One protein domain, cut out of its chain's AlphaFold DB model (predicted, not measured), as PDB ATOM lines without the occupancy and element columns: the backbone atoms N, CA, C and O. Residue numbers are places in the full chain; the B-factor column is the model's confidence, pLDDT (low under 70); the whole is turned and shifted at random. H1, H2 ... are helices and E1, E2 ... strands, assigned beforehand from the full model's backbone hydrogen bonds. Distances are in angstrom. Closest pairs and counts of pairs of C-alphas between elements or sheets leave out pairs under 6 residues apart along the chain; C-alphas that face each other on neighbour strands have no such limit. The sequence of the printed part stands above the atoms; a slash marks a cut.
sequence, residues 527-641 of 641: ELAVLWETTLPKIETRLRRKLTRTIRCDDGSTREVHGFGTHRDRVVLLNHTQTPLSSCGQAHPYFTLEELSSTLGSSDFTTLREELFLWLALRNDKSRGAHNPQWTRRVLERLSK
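What this domain is: This is residues 527 to 641 of the 641 residues of the protein "Paired_CXXCH_1 domain-containing protein" of Myxococcales bacterium (UniProt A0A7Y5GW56). Two long helices, H1 and H3, run opposite ways and form a three-helix up-and-down bundle with shorter H4, which folds back over part of both near one end. The small hairpin E1 E2 packs beside H1 and H3, while two long loops and little H2 lie toward the other end. The printed part has 115 residues, in the order H1 E1 E2 H2 H3 H4, with an antiparallel sheet E1 - E2, and is mostly helix. It is compact, with a radius of gyration of the C-alphas of 14.9 A, and elongated, spanning 46 by 28 by 22 A.

Where its parts are: H1, residues 527 to 550, begins at C-alpha 527 (174.484, 236.220, 147.278), is 33.4 A long and has a kink of 27 degrees near residue 534. E1, residues 563 to 567, and E2, residues 570 to 574, are each 12.7 A long. H2 is residues 593 to 597, 6.2 A. H3, residues 602 to 621, is 28.7 A long. H4, residues 629 to 640, is 16.4 A long and ends at C-alpha 640 (182.628, 222.269, 150.198).

How they stand to each other: H1 touches H3 at Leu 543 and Leu 612, closest C-alphas 7.1 A, at a steep tilt of 35.0 degrees, only just past shallow. H4 touches H1, closest C-alphas 539 and 640, 6.2 A, and H3, closest C-alphas 611 and 639, 6.5 A. In the hairpin E1 E2, N 565 and O 572 are 2.9 A apart, within hydrogen-bond range. Every O i to N i+4 pair is in range in H2, H3 and H4, and 18 of 20 in H1.

The domain as a whole: The farthest C-alphas, of Glu 527 and Asp 555, are 46.4 A apart. The printed part has no cut. The links H1 to E1 and E2 to H2 are long. Mean pLDDT of the printed part is 75.8, with residues 552 to 559 and 577 to 604 among those under 70.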
ATOM      1  N   GLU A 527     174.466 237.638 146.926       63.81
ATOM      2  CA  GLU A 527     174.484 236.220 147.278       63.81
ATOM      3  C   GLU A 527     175.770 235.484 146.854       63.81
ATOM      4  O   GLU A 527     176.321 234.746 147.664       63.81
ATOM      5  N   LEU A 528     176.287 235.670 145.629       72.12
ATOM      6  CA  LEU A 528     177.505 234.970 145.187       72.12
ATOM      7  C   LEU A 528     178.767 235.575 145.806       72.12
ATOM      8  O   LEU A 528     179.652 234.828 146.209       72.12
ATOM      9  N   ALA A 529     178.839 236.901 145.928       69.81
ATOM     10  CA  ALA A 529     179.937 237.569 146.617       69.81
ATOM     11  C   ALA A 529     179.962 237.198 148.109       69.81
ATOM     12  O   ALA A 529     181.020 236.884 148.649       69.81
ATOM     13  N   VAL A 530     178.799 237.124 148.764       74.56
ATOM     14  CA  VAL A 530     178.693 236.625 150.143       74.56
ATOM     15  C   VAL A 530     179.049 235.142 150.208       74.56
ATOM     16  O   VAL A 530     179.793 234.739 151.100       74.56
ATOM     17  N   LEU A 531     178.582 234.311 149.269       77.75
ATOM     18  CA  LEU A 531     178.957 232.896 149.212       77.75
ATOM     19  C   LEU A 531     180.473 232.745 149.066       77.75
ATOM     20  O   LEU A 531     181.074 231.946 149.777       77.75
ATOM     21  N   TRP A 532     181.099 233.542 148.206       82.81
ATOM     22  CA  TRP A 532     182.543 233.600 148.034       82.81
ATOM     23  C   TRP A 532     183.257 233.956 149.336       82.81
ATOM     24  O   TRP A 532     184.084 233.183 149.821       82.81
ATOM     25  N   GLU A 533     182.902 235.095 149.931       83.56
ATOM     26  CA  GLU A 533     183.539 235.627 151.137       83.56
ATOM     27  C   GLU A 533     183.347 234.712 152.352       83.56
ATOM     28  O   GLU A 533     184.224 234.626 153.208       83.56
ATOM     29  N   THR A 534     182.240 233.968 152.413       85.88
ATOM     30  CA  THR A 534     181.944 233.056 153.528       85.88
ATOM     31  C   THR A 534     182.431 231.623 153.313       85.88
ATOM     32  O   THR A 534     182.725 230.928 154.290       85.88
ATOM     33  N   THR A 535     182.509 231.148 152.067       88.81
ATOM     34  CA  THR A 535     182.802 229.739 151.745       88.81
ATOM     35  C   THR A 535     184.266 229.530 151.396       88.81
ATOM     36  O   THR A 535     184.863 228.554 151.854       88.81
ATOM     37  N   LEU A 536     184.885 230.454 150.657       88.75
ATOM     38  CA  LEU A 536     186.275 230.308 150.224       88.75
ATOM     39  C   LEU A 536     187.264 230.177 151.407       88.75
ATOM     40  O   LEU A 536     188.112 229.282 151.343       88.75
ATOM     41  N   PRO A 537     187.125 230.926 152.527       91.25
ATOM     42  CA  PRO A 537     187.979 230.736 153.709       91.25
ATOM     43  C   PRO A 537     187.750 229.397 154.434       91.25
ATOM     44  O   PRO A 537     188.671 228.819 155.025       91.25
ATOM     45  N   LYS A 538     186.520 228.859 154.392       93.31
ATOM     46  CA  LYS A 538     186.204 227.536 154.964       93.31
ATOM     47  C   LYS A 538     186.853 226.425 154.144       93.31
ATOM     48  O   LYS A 538     187.436 225.504 154.723       93.31
ATOM     49  N   ILE A 539     186.795 226.540 152.815       92.94
ATOM     50  CA  ILE A 539     187.492 225.644 151.888       92.94
ATOM     51  C   ILE A 539     188.998 225.712 152.142       92.94
ATOM     52  O   ILE A 539     189.620 224.666 152.308       92.94
ATOM     53  N   GLU A 540     189.571 226.912 152.266       92.19
ATOM     54  CA  GLU A 540     190.996 227.094 152.567       92.19
ATOM     55  C   GLU A 540     191.399 226.362 153.856       92.19
ATOM     56  O   GLU A 540     192.337 225.567 153.870       92.19
ATOM     57  N   THR A 541     190.625 226.541 154.929       92.12
ATOM     58  CA  THR A 541     190.857 225.864 156.215       92.12
ATOM     59  C   THR A 541     190.763 224.337 156.094       92.12
ATOM     60  O   THR A 541     191.508 223.602 156.752       92.12
ATOM     61  N   ARG A 542     189.845 223.822 155.267       92.50
ATOM     62  CA  ARG A 542     189.714 222.384 154.990       92.50
ATOM     63  C   ARG A 542     190.922 221.857 154.218       92.50
ATOM     64  O   ARG A 542     191.506 220.867 154.652       92.50
ATOM     65  N   LEU A 543     191.309 222.527 153.132       89.50
ATOM     66  CA  LEU A 543     192.461 222.166 152.306       89.50
ATOM     67  C   LEU A 543     193.750 222.189 153.118       89.50
ATOM     68  O   LEU A 543     194.507 221.227 153.073       89.50
ATOM     69  N   ARG A 544     193.942 223.212 153.952       88.00
ATOM     70  CA  ARG A 544     195.072 223.298 154.879       88.00
ATOM     71  C   ARG A 544     195.148 222.085 155.803       88.00
ATOM     72  O   ARG A 544     196.195 221.463 155.917       88.00
ATOM     73  N   ARG A 545     194.027 221.698 156.426       87.62
ATOM     74  CA  ARG A 545     193.974 220.505 157.292       87.62
ATOM     75  C   ARG A 545     194.248 219.209 156.529       87.62
ATOM     76  O   ARG A 545     194.893 218.330 157.094       87.62
ATOM     77  N   LYS A 546     193.759 219.078 155.289       85.94
ATOM     78  CA  LYS A 546     194.090 217.936 154.423       85.94
ATOM     79  C   LYS A 546     195.599 217.917 154.153       85.94
ATOM     80  O   LYS A 546     196.247 216.953 154.532       85.94
ATOM     81  N   LEU A 547     196.167 219.013 153.649       80.75
ATOM     82  CA  LEU A 547     197.599 219.156 153.355       80.75
ATOM     83  C   LEU A 547     198.492 218.826 154.564       80.75
ATOM     84  O   LEU A 547     199.395 218.010 154.428       80.75
ATOM     85  N   THR A 548     198.196 219.358 155.754       80.06
ATOM     86  CA  THR A 548     198.951 219.054 156.989       80.06
ATOM     87  C   THR A 548     198.939 217.567 157.353       80.06
ATOM     88  O   THR A 548     199.932 217.041 157.844       80.06
ATOM     89  N   ARG A 549     197.821 216.862 157.133       79.88
ATOM     90  CA  ARG A 549     197.733 215.410 157.394       79.88
ATOM     91  C   ARG A 549     198.443 214.583 156.327       79.88
ATOM     92  O   ARG A 549     198.859 213.459 156.596       79.88
ATOM     93  N   THR A 550     198.501 215.127 155.121       73.44
ATOM     94  CA  THR A 550     198.981 214.463 153.916       73.44
ATOM     95  C   THR A 550     200.502 214.570 153.774       73.44
ATOM     96  O   THR A 550     201.128 213.618 153.326       73.44
ATOM     97  N   ILE A 551     201.113 215.679 154.195       70.81
ATOM     98  CA  ILE A 551     202.557 215.905 154.062       70.81
ATOM     99  C   ILE A 551     203.305 215.247 155.220       70.81
ATOM    100  O   ILE A 551     203.213 215.684 156.371       70.81
ATOM    101  N   ARG A 552     204.070 214.202 154.890       68.56
ATOM    102  CA  ARG A 552     205.015 213.540 155.792       68.56
ATOM    103  C   ARG A 552     206.440 213.807 155.332       68.56
ATOM    104  O   ARG A 552     206.721 213.731 154.143       68.56
ATOM    105  N   CYS A 553     207.310 214.115 156.278       65.81
ATOM    106  CA  CYS A 553     208.741 214.213 156.057       65.81
ATOM    107  C   CYS A 553     209.407 212.836 156.048       65.81
ATOM    108  O   CYS A 553     208.839 211.866 156.554       65.81
ATOM    109  N   ASP A 554     210.635 212.774 155.527       64.06
ATOM    110  CA  ASP A 554     211.461 211.557 155.501       64.06
ATOM    111  C   ASP A 554     211.707 210.979 156.906       64.06
ATOM    112  O   ASP A 554     211.848 209.770 157.076       64.06
ATOM    113  N   ASP A 555     211.682 211.832 157.936       66.06
ATOM    114  CA  ASP A 555     211.757 211.447 159.354       66.06
ATOM    115  C   ASP A 555     210.423 210.916 159.930       66.06
ATOM    116  O   ASP A 555     210.318 210.630 161.123       66.06
ATOM    117  N   GLY A 556     209.385 210.794 159.097       66.44
ATOM    118  CA  GLY A 556     208.042 210.364 159.475       66.44
ATOM    119  C   GLY A 556     207.199 211.436 160.176       66.44
ATOM    120  O   GLY A 556     206.034 211.167 160.492       66.44
ATOM    121  N   SER A 557     207.733 212.639 160.411       68.12
ATOM    122  CA  SER A 557     206.997 213.741 161.035       68.12
ATOM    123  C   SER A 557     206.017 214.401 160.060       68.12
ATOM    124  O   SER A 557     206.237 214.453 158.852       68.12
ATOM    125  N   THR A 558     204.911 214.932 160.580       67.00
ATOM    126  CA  THR A 558     204.001 215.798 159.815       67.00
ATOM    127  C   THR A 558     204.365 217.256 160.049       67.00
ATOM    128  O   THR A 558     204.534 217.666 161.200       67.00
ATOM    129  N   ARG A 559     204.428 218.060 158.985       69.50
ATOM    130  CA  ARG A 559     204.630 219.512 159.095       69.50
ATOM    131  C   ARG A 559     203.299 220.237 158.987       69.50
ATOM    132  O   ARG A 559     202.488 219.950 158.108       69.50
ATOM    133  N   GLU A 560     203.081 221.191 159.885       77.38
ATOM    134  CA  GLU A 560     201.894 222.033 159.832       77.38
ATOM    135  C   GLU A 560     201.980 222.994 158.644       77.38
ATOM    136  O   GLU A 560     202.884 223.827 158.543       77.38
ATOM    137  N   VAL A 561     201.019 222.874 157.733       77.62
ATOM    138  CA  VAL A 561     200.781 223.852 156.676       77.62
ATOM    139  C   VAL A 561     199.914 224.952 157.265       77.62
ATOM    140  O   VAL A 561     198.827 224.672 157.764       77.62
ATOM    141  N   HIS A 562     200.366 226.204 157.200       79.38
ATOM    142  CA  HIS A 562     199.608 227.356 157.705       79.38
ATOM    143  C   HIS A 562     198.900 228.123 156.584       79.38
ATOM    144  O   HIS A 562     197.857 228.740 156.825       79.38
ATOM    145  N   GLY A 563     199.404 228.016 155.355       80.38
ATOM    146  CA  GLY A 563     198.775 228.582 154.171       80.38
ATOM    147  C   GLY A 563     199.328 227.999 152.878       80.38
ATOM    148  O   GLY A 563     200.220 227.151 152.880       80.38
ATOM    149  N   PHE A 564     198.783 228.469 151.766       84.25
ATOM    150  CA  PHE A 564     199.267 228.169 150.426       84.25
ATOM    151  C   PHE A 564     198.992 229.349 149.495       84.25
ATOM    152  O   PHE A 564     198.100 230.175 149.728       84.25
ATOM    153  N   GLY A 565     199.790 229.454 148.444       82.38
ATOM    154  CA  GLY A 565     199.743 230.575 147.522       82.38
ATOM    155  C   GLY A 565     200.480 230.281 146.232       82.38
ATOM    156  O   GLY A 565     200.693 229.128 145.859       82.38
ATOM    157  N   THR A 566     200.863 231.356 145.559       80.06
ATOM    158  CA  THR A 566     201.620 231.307 144.317       80.06
ATOM    159  C   THR A 566     202.940 232.038 144.509       80.06
ATOM    160  O   THR A 566     203.004 233.065 145.184       80.06
ATOM    161  N   HIS A 567     204.004 231.503 143.927       76.00
ATOM    162  CA  HIS A 567     205.280 232.192 143.821       76.00
ATOM    163  C   HIS A 567     205.846 231.927 142.433       76.00
ATOM    164  O   HIS A 567     206.057 230.772 142.060       76.00
ATOM    165  N   ARG A 568     206.097 233.004 141.680       74.25
ATOM    166  CA  ARG A 568     206.296 232.931 140.226       74.25
ATOM    167  C   ARG A 568     205.128 232.157 139.599       74.25
ATOM    168  O   ARG A 568     203.979 232.508 139.844       74.25
ATOM    169  N   ASP A 569     205.418 231.106 138.853       75.50
ATOM    170  CA  ASP A 569     204.491 230.202 138.176       75.50
ATOM    171  C   ASP A 569     204.106 228.973 139.014       75.50
ATOM    172  O   ASP A 569     203.341 228.140 138.540       75.50
ATOM    173  N   ARG A 570     204.601 228.836 140.251       81.88
ATOM    174  CA  ARG A 570     204.433 227.618 141.061       81.88
ATOM    175  C   ARG A 570     203.482 227.794 142.231       81.88
ATOM    176  O   ARG A 570     203.376 228.868 142.829       81.88
ATOM    177  N   VAL A 571     202.825 226.696 142.593       80.50
ATOM    178  CA  VAL A 571     202.088 226.575 143.853       80.50
ATOM    179  C   VAL A 571     203.077 226.384 145.005       80.50
ATOM    180  O   VAL A 571     203.948 225.517 144.951       80.50
ATOM    181  N   VAL A 572     202.925 227.180 146.064       78.12
ATOM    182  CA  VAL A 572     203.757 227.111 147.279       78.12
ATOM    183  C   VAL A 572     202.922 226.861 148.519       78.12
ATOM    184  O   VAL A 572     201.796 227.356 148.629       78.12
ATOM    185  N   LEU A 573     203.504 226.155 149.488       78.19
ATOM    186  CA  LEU A 573     202.987 226.130 150.852       78.19
ATOM    187  C   LEU A 573     203.728 227.090 151.749       78.19
ATOM    188  O   LEU A 573     204.922 227.327 151.588       78.19
ATOM    189  N   LEU A 574     203.010 227.567 152.753       73.00
ATOM    190  CA  LEU A 574     203.477 228.571 153.681       73.00
ATOM    191  C   LEU A 574     203.412 228.043 155.118       73.00
ATOM    192  O   LEU A 574     202.453 227.364 155.507       73.00
ATOM    193  N   ASN A 575     204.426 228.383 155.912       69.88
ATOM    194  CA  ASN A 575     204.457 228.134 157.354       69.88
ATOM    195  C   ASN A 575     203.759 229.267 158.136       69.88
ATOM    196  O   ASN A 575     203.160 230.171 157.549       69.88
ATOM    197  N   HIS A 576     203.824 229.227 159.471       73.69
ATOM    198  CA  HIS A 576     203.168 230.211 160.343       73.69
ATOM    199  C   HIS A 576     203.663 231.650 160.138       73.69
ATOM    200  O   HIS A 576     202.914 232.582 160.413       73.69
ATOM    201  N   THR A 577     204.885 231.842 159.627       68.50
ATOM    202  CA  THR A 577     205.422 233.164 159.269       68.50
ATOM    203  C   THR A 577     205.090 233.572 157.836       68.50
ATOM    204  O   THR A 577     205.631 234.555 157.340       68.50
ATOM    205  N   GLN A 578     204.209 232.828 157.158       65.69
ATOM    206  CA  GLN A 578     203.890 232.989 155.738       65.69
ATOM    207  C   GLN A 578     205.116 232.881 154.825       65.69
ATOM    208  O   GLN A 578     205.092 233.344 153.685       65.69
ATOM    209  N   THR A 579     206.189 232.254 155.310       60.84
ATOM    210  CA  THR A 579     207.361 231.989 154.486       60.84
ATOM    211  C   THR A 579     207.186 230.660 153.763       60.84
ATOM    212  O   THR A 579     206.561 229.739 154.309       60.84
ATOM    213  N   PRO A 580     207.698 230.557 152.526       65.88
ATOM    214  CA  PRO A 580     207.677 229.311 151.783       65.88
ATOM    215  C   PRO A 580     208.293 228.163 152.617       65.88
ATOM    216  O   PRO A 580     209.378 228.308 153.179       65.88
ATOM    217  N   LEU A 581     207.576 227.043 152.750       62.12
ATOM    218  CA  LEU A 581     207.998 225.887 153.555       62.12
ATOM    219  C   LEU A 581     209.166 225.160 152.878       62.12
ATOM    220  O   LEU A 581     208.920 224.403 151.948       62.12
ATOM    221  N   SER A 582     210.407 225.318 153.353       58.28
ATOM    222  CA  SER A 582     211.509 224.427 152.959       58.28
ATOM    223  C   SER A 582     211.203 223.013 153.463       58.28
ATOM    224  O   SER A 582     211.084 222.771 154.668       58.28
ATOM    225  N   SER A 583     210.952 222.081 152.550       53.97
ATOM    226  CA  SER A 583     210.539 220.725 152.906       53.97
ATOM    227  C   SER A 583     211.668 220.007 153.648       53.97
ATOM    228  O   SER A 583     212.810 220.075 153.234       53.97
ATOM    229  N   CYS A 584     211.363 219.345 154.767       53.69
ATOM    230  CA  CYS A 584     211.982 218.099 155.254       53.69
ATOM    231  C   CYS A 584     213.494 217.830 155.000       53.69
ATOM    232  O   CYS A 584     213.871 216.683 154.806       53.69
ATOM    233  N   GLY A 585     214.365 218.846 155.029       51.34
ATOM    234  CA  GLY A 585     215.804 218.712 154.750       51.34
ATOM    235  C   GLY A 585     216.255 219.072 153.324       51.34
ATOM    236  O   GLY A 585     217.457 219.067 153.070       51.34
ATOM    237  N   GLN A 586     215.350 219.446 152.417       51.31
ATOM    238  CA  GLN A 586     215.666 220.015 151.106       51.31
ATOM    239  C   GLN A 586     215.477 221.540 151.068       51.31
ATOM    240  O   GLN A 586     214.613 222.129 151.719       51.31
ATOM    241  N   ALA A 587     216.334 222.200 150.291       47.53
ATOM    242  CA  ALA A 587     216.481 223.654 150.255       47.53
ATOM    243  C   ALA A 587     215.370 224.394 149.484       47.53
ATOM    244  O   ALA A 587     215.488 225.602 149.266       47.53
ATOM    245  N   HIS A 588     214.304 223.714 149.053       51.59
ATOM    246  CA  HIS A 588     213.335 224.288 148.123       51.59
ATOM    247  C   HIS A 588     211.935 224.377 148.722       51.59
ATOM    248  O   HIS A 588     211.427 223.396 149.261       51.59
ATOM    249  N   PRO A 589     211.293 225.555 148.636       54.03
ATOM    250  CA  PRO A 589     209.991 225.758 149.237       54.03
ATOM    251  C   PRO A 589     208.812 225.692 148.251       54.03
ATOM    252  O   PRO A 589     207.722 226.217 148.503       54.03
ATOM    253  N   TYR A 590     209.056 225.074 147.101       60.19
ATOM    254  CA  TYR A 590     208.083 224.827 146.046       60.19
ATOM    255  C   TYR A 590     207.727 223.349 146.052       60.19
ATOM    256  O   TYR A 590     208.506 222.519 146.506       60.19
ATOM    257  N   PHE A 591     206.563 223.017 145.515       58.50
ATOM    258  CA  PHE A 591     206.259 221.631 145.215       58.50
ATOM    259  C   PHE A 591     206.734 221.282 143.811       58.50
ATOM    260  O   PHE A 591     206.224 221.847 142.842       58.50
ATOM    261  N   THR A 592     207.623 220.302 143.684       55.28
ATOM    262  CA  THR A 592     207.677 219.498 142.459       55.28
ATOM    263  C   THR A 592     206.840 218.234 142.660       55.28
ATOM    264  O   THR A 592     206.670 217.735 143.777       55.28
ATOM    265  N   LEU A 593     206.225 217.723 141.591       49.56
ATOM    266  CA  LEU A 593     205.375 216.537 141.707       49.56
ATOM    267  C   LEU A 593     206.132 215.275 142.111       49.56
ATOM    268  O   LEU A 593     205.516 214.385 142.705       49.56
ATOM    269  N   GLU A 594     207.425 215.215 141.805       53.22
ATOM    270  CA  GLU A 594     208.298 214.096 142.147       53.22
ATOM    271  C   GLU A 594     208.459 213.967 143.666       53.22
ATOM    272  O   GLU A 594     208.297 212.869 144.198       53.22
ATOM    273  N   GLU A 595     208.621 215.082 144.382       53.62
ATOM    274  CA  GLU A 595     208.918 215.102 145.824       53.62
ATOM    275  C   GLU A 595     207.743 214.672 146.722       53.62
ATOM    276  O   GLU A 595     207.956 214.223 147.842       53.62
ATOM    277  N   LEU A 596     206.496 214.774 146.247       51.50
ATOM    278  CA  LEU A 596     205.296 214.442 147.038       51.50
ATOM    279  C   LEU A 596     204.641 213.108 146.666       51.50
ATOM    280  O   LEU A 596     203.814 212.586 147.414       51.50
ATOM    281  N   SER A 597     204.945 212.575 145.481       52.28
ATOM    282  CA  SER A 597     204.323 211.338 144.990       52.28
ATOM    283  C   SER A 597     204.846 210.078 145.689       52.28
ATOM    284  O   SER A 597     204.150 209.066 145.719       52.28
ATOM    285  N   SER A 598     206.031 210.148 146.301       51.97
ATOM    286  CA  SER A 598     206.693 209.024 146.976       51.97
ATOM    287  C   SER A 598     206.034 208.610 148.300       51.97
ATOM    288  O   SER A 598     206.310 207.524 148.804       51.97
ATOM    289  N   THR A 599     205.151 209.441 148.868       48.66
ATOM    290  CA  THR A 599     204.640 209.287 150.244       48.66
ATOM    291  C   THR A 599     203.148 208.941 150.344       48.66
ATOM    292  O   THR A 599     202.664 208.661 151.443       48.66
ATOM    293  N   LEU A 600     202.392 208.939 149.237       48.56
ATOM    294  CA  LEU A 600     200.929 208.783 149.238       48.56
ATOM    295  C   LEU A 600     200.441 207.866 148.113       48.56
ATOM    296  O   LEU A 600     201.004 207.844 147.023       48.56
ATOM    297  N   GLY A 601     199.328 207.164 148.351       52.56
ATOM    298  CA  GLY A 601     198.581 206.509 147.276       52.56
ATOM    299  C   GLY A 601     198.177 207.528 146.201       52.56
ATOM    300  O   GLY A 601     197.664 208.605 146.512       52.56
ATOM    301  N   SER A 602     198.423 207.202 144.932       57.78
ATOM    302  CA  SER A 602     198.366 208.143 143.801       57.78
ATOM    303  C   SER A 602     196.998 208.811 143.570       57.78
ATOM    304  O   SER A 602     196.939 209.927 143.045       57.78
ATOM    305  N   SER A 603     195.892 208.180 143.979       60.75
ATOM    306  CA  SER A 603     194.525 208.671 143.739       60.75
ATOM    307  C   SER A 603     194.102 209.822 144.663       60.75
ATOM    308  O   SER A 603     193.574 210.833 144.190       60.75
ATOM    309  N   ASP A 604     194.365 209.713 145.969       65.50
ATOM    310  CA  ASP A 604     193.959 210.731 146.956       65.50
ATOM    311  C   ASP A 604     194.732 212.035 146.750       65.50
ATOM    312  O   ASP A 604     194.200 213.137 146.910       65.50
ATOM    313  N   PHE A 605     195.986 211.908 146.317       72.88
ATOM    314  CA  PHE A 605     196.836 213.054 146.055       72.88
ATOM    315  C   PHE A 605     196.446 213.813 144.782       72.88
ATOM    316  O   PHE A 605     196.473 215.043 144.761       72.88
ATOM    317  N   THR A 606     196.002 213.097 143.747       76.12
ATOM    318  CA  THR A 606     195.495 213.708 142.509       76.12
ATOM    319  C   THR A 606     194.263 214.573 142.784       76.12
ATOM    320  O   THR A 606     194.208 215.728 142.362       76.12
ATOM    321  N   THR A 607     193.330 214.064 143.596       82.88
ATOM    322  CA  THR A 607     192.130 214.811 144.004       82.88
ATOM    323  C   THR A 607     192.492 216.082 144.777       82.88
ATOM    324  O   THR A 607     191.944 217.148 144.509       82.88
ATOM    325  N   LEU A 608     193.446 216.007 145.712       83.81
ATOM    326  CA  LEU A 608     193.866 217.172 146.497       83.81
ATOM    327  C   LEU A 608     194.521 218.262 145.633       83.81
ATOM    328  O   LEU A 608     194.268 219.447 145.860       83.81
ATOM    329  N   ARG A 609     195.330 217.884 144.631       82.94
ATOM    330  CA  ARG A 609     195.933 218.840 143.686       82.94
ATOM    331  C   ARG A 609     194.871 219.562 142.864       82.94
ATOM    332  O   ARG A 609     194.945 220.780 142.728       82.94
ATOM    333  N   GLU A 610     193.867 218.840 142.369       87.25
ATOM    334  CA  GLU A 610     192.730 219.446 141.671       87.25
ATOM    335  C   GLU A 610     191.964 220.430 142.563       87.25
ATOM    336  O   GLU A 610     191.671 221.548 142.135       87.25
ATOM    337  N   GLU A 611     191.646 220.046 143.805       90.19
ATOM    338  CA  GLU A 611     190.919 220.920 144.732       90.19
ATOM    339  C   GLU A 611     191.703 222.210 145.029       90.19
ATOM    340  O   GLU A 611     191.129 223.304 145.038       90.19
ATOM    341  N   LEU A 612     193.016 222.086 145.243       88.62
ATOM    342  CA  LEU A 612     193.917 223.215 145.469       88.62
ATOM    343  C   LEU A 612     194.014 224.117 144.234       88.62
ATOM    344  O   LEU A 612     193.925 225.339 144.357       88.62
ATOM    345  N   PHE A 613     194.149 223.525 143.048       90.00
ATOM    346  CA  PHE A 613     194.193 224.257 141.788       90.00
ATOM    347  C   PHE A 613     192.906 225.051 141.556       90.00
ATOM    348  O   PHE A 613     192.963 226.238 141.248       90.00
ATOM    349  N   LEU A 614     191.737 224.439 141.768       92.00
ATOM    350  CA  LEU A 614     190.448 225.117 141.619       92.00
ATOM    351  C   LEU A 614     190.267 226.253 142.628       92.00
ATOM    352  O   LEU A 614     189.770 227.319 142.267       92.00
ATOM    353  N   TRP A 615     190.705 226.060 143.872       92.38
ATOM    354  CA  TRP A 615     190.703 227.132 144.864       92.38
ATOM    355  C   TRP A 615     191.612 228.297 144.450       92.38
ATOM    356  O   TRP A 615     191.210 229.457 144.553       92.38
ATOM    357  N   LEU A 616     192.815 228.007 143.941       91.56
ATOM    358  CA  LEU A 616     193.736 229.034 143.449       91.56
ATOM    359  C   LEU A 616     193.180 229.744 142.216       91.56
ATOM    360  O   LEU A 616     193.320 230.958 142.118       91.56
ATOM    361  N   ALA A 617     192.518 229.018 141.313       91.50
ATOM    362  CA  ALA A 617     191.904 229.596 140.125       91.50
ATOM    363  C   ALA A 617     190.824 230.610 140.517       91.50
ATOM    364  O   ALA A 617     190.851 231.743 140.049       91.50
ATOM    365  N   LEU A 618     189.948 230.244 141.460       90.75
ATOM    366  CA  LEU A 618     188.992 231.169 142.066       90.75
ATOM    367  C   LEU A 618     189.726 232.387 142.666       90.75
ATOM    368  O   LEU A 618     189.471 233.531 142.295       90.75
ATOM    369  N   ARG A 619     190.700 232.174 143.550       89.56
ATOM    370  CA  ARG A 619     191.412 233.282 144.208       89.56
ATOM    371  C   ARG A 619     192.088 234.245 143.218       89.56
ATOM    372  O   ARG A 619     192.007 235.459 143.407       89.56
ATOM    373  N   ASN A 620     192.739 233.718 142.183       90.19
ATOM    374  CA  ASN A 620     193.527 234.493 141.221       90.19
ATOM    375  C   ASN A 620     192.685 235.135 140.112       90.19
ATOM    376  O   ASN A 620     193.136 236.089 139.480       90.19
ATOM    377  N   ASP A 621     191.446 234.681 139.920       87.94
ATOM    378  CA  ASP A 621     190.476 235.305 139.021       87.94
ATOM    379  C   ASP A 621     190.139 236.750 139.419       87.94
ATOM    380  O   ASP A 621     189.879 237.590 138.559       87.94
ATOM    381  N   LYS A 622     190.165 237.052 140.726       86.06
ATOM    382  CA  LYS A 622     189.867 238.366 141.336       86.06
ATOM    383  C   LYS A 622     188.474 238.946 141.035       86.06
ATOM    384  O   LYS A 622     188.123 239.960 141.631       86.06
ATOM    385  N   SER A 623     187.646 238.292 140.215       84.38
ATOM    386  CA  SER A 623     186.292 238.755 139.880       84.38
ATOM    387  C   SER A 623     185.238 238.408 140.942       84.38
ATOM    388  O   SER A 623     184.082 238.803 140.819       84.38
ATOM    389  N   ARG A 624     185.616 237.641 141.979       85.12
ATOM    390  CA  ARG A 624     184.700 237.078 142.995       85.12
ATOM    391  C   ARG A 624     183.559 236.261 142.370       85.12
ATOM    392  O   ARG A 624     182.434 236.259 142.862       85.12
ATOM    393  N   GLY A 625     183.864 235.571 141.271       81.12
ATOM    394  CA  GLY A 625     182.918 234.745 140.526       81.12
ATOM    395  C   GLY A 625     182.072 235.492 139.502       81.12
ATOM    396  O   GLY A 625     181.195 234.879 138.896       81.12
ATOM    397  N   ALA A 626     182.318 236.784 139.273       82.75
ATOM    398  CA  ALA A 626     181.606 237.536 138.253       82.75
ATOM    399  C   ALA A 626     181.862 236.974 136.848       82.75
ATOM    400  O   ALA A 626     180.917 236.870 136.085       82.75
ATOM    401  N   HIS A 627     183.073 236.534 136.491       86.31
ATOM    402  CA  HIS A 627     183.339 236.054 135.125       86.31
ATOM    403  C   HIS A 627     182.476 234.854 134.701       86.31
ATOM    404  O   HIS A 627     182.111 234.768 133.528       86.31
ATOM    405  N   ASN A 628     182.101 233.972 135.639       88.19
ATOM    406  CA  ASN A 628     181.119 232.910 135.413       88.19
ATOM    407  C   ASN A 628     180.433 232.483 136.734       88.19
ATOM    408  O   ASN A 628     180.893 231.555 137.410       88.19
ATOM    409  N   PRO A 629     179.302 233.119 137.098       85.00
ATOM    410  CA  PRO A 629     178.649 232.916 138.395       85.00
ATOM    411  C   PRO A 629     178.201 231.476 138.654       85.00
ATOM    412  O   PRO A 629     178.329 230.955 139.765       85.00
ATOM    413  N   GLN A 630     177.680 230.816 137.619       84.81
ATOM    414  CA  GLN A 630     177.196 229.441 137.712       84.81
ATOM    415  C   GLN A 630     178.354 228.456 137.902       84.81
ATOM    416  O   GLN A 630     178.251 227.542 138.724       84.81
ATOM    417  N   TRP A 631     179.464 228.659 137.185       89.06
ATOM    418  CA  TRP A 631     180.662 227.834 137.332       89.06
ATOM    419  C   TRP A 631     181.245 228.003 138.731       89.06
ATOM    420  O   TRP A 631     181.465 227.015 139.431       89.06
ATOM    421  N   THR A 632     181.389 229.249 139.188       87.88
ATOM    422  CA  THR A 632     181.902 229.544 140.527       87.88
ATOM    423  C   THR A 632     181.066 228.885 141.617       87.88
ATOM    424  O   THR A 632     181.631 228.238 142.496       87.88
ATOM    425  N   ARG A 633     179.730 228.984 141.552       87.75
ATOM    426  CA  ARG A 633     178.842 228.329 142.524       87.75
ATOM    427  C   ARG A 633     179.073 226.815 142.564       87.75
ATOM    428  O   ARG A 633     179.289 226.269 143.642       87.75
ATOM    429  N   ARG A 634     179.113 226.149 141.405       88.38
ATOM    430  CA  ARG A 634     179.341 224.695 141.316       88.38
ATOM    431  C   ARG A 634     180.702 224.274 141.860       88.38
ATOM    432  O   ARG A 634     180.798 223.252 142.538       88.38
ATOM    433  N   VAL A 635     181.756 225.047 141.594       90.12
ATOM    434  CA  VAL A 635     183.085 224.767 142.153       90.12
ATOM    435  C   VAL A 635     183.089 224.951 143.666       90.12
ATOM    436  O   VAL A 635     183.593 224.080 144.369       90.12
ATOM    437  N   LEU A 636     182.488 226.022 144.191       90.38
ATOM    438  CA  LEU A 636     182.370 226.225 145.638       90.38
ATOM    439  C   LEU A 636     181.593 225.084 146.310       90.38
ATOM    440  O   LEU A 636     182.029 224.578 147.342       90.38
ATOM    441  N   GLU A 637     180.492 224.624 145.714       88.62
ATOM    442  CA  GLU A 637     179.723 223.470 146.196       88.62
ATOM    443  C   GLU A 637     180.535 222.169 146.149       88.62
ATOM    444  O   GLU A 637     180.528 221.410 147.121       88.62
ATOM    445  N   ARG A 638     181.272 221.921 145.056       89.56
ATOM    446  CA  ARG A 638     182.171 220.762 144.927       89.56
ATOM    447  C   ARG A 638     183.252 220.778 146.002       89.56
ATOM    448  O   ARG A 638     183.454 219.767 146.653       89.56
ATOM    449  N   LEU A 639     183.922 221.912 146.194       90.12
ATOM    450  CA  LEU A 639     185.009 222.067 147.164       90.12
ATOM    451  C   LEU A 639     184.519 222.120 148.620       90.12
ATOM    452  O   LEU A 639     185.340 222.058 149.535       90.12
ATOM    453  N   SER A 640     183.215 222.275 148.852       87.62
ATOM    454  CA  SER A 640     182.628 222.269 150.198       87.62
ATOM    455  C   SER A 640     182.253 220.869 150.684       87.62
ATOM    456  O   SER A 640     182.186 220.660 151.896       87.62
ATOM    457  N   LYS A 641     182.021 219.926 149.765       84.12
ATOM    458  CA  LYS A 641     181.894 218.490 150.054       84.12
ATOM    459  C   LYS A 641     183.290 217.921 150.281       84.12
ATOM    460  O   LYS A 641     183.548 217.333 151.351       84.12
TER     461      LYS A 641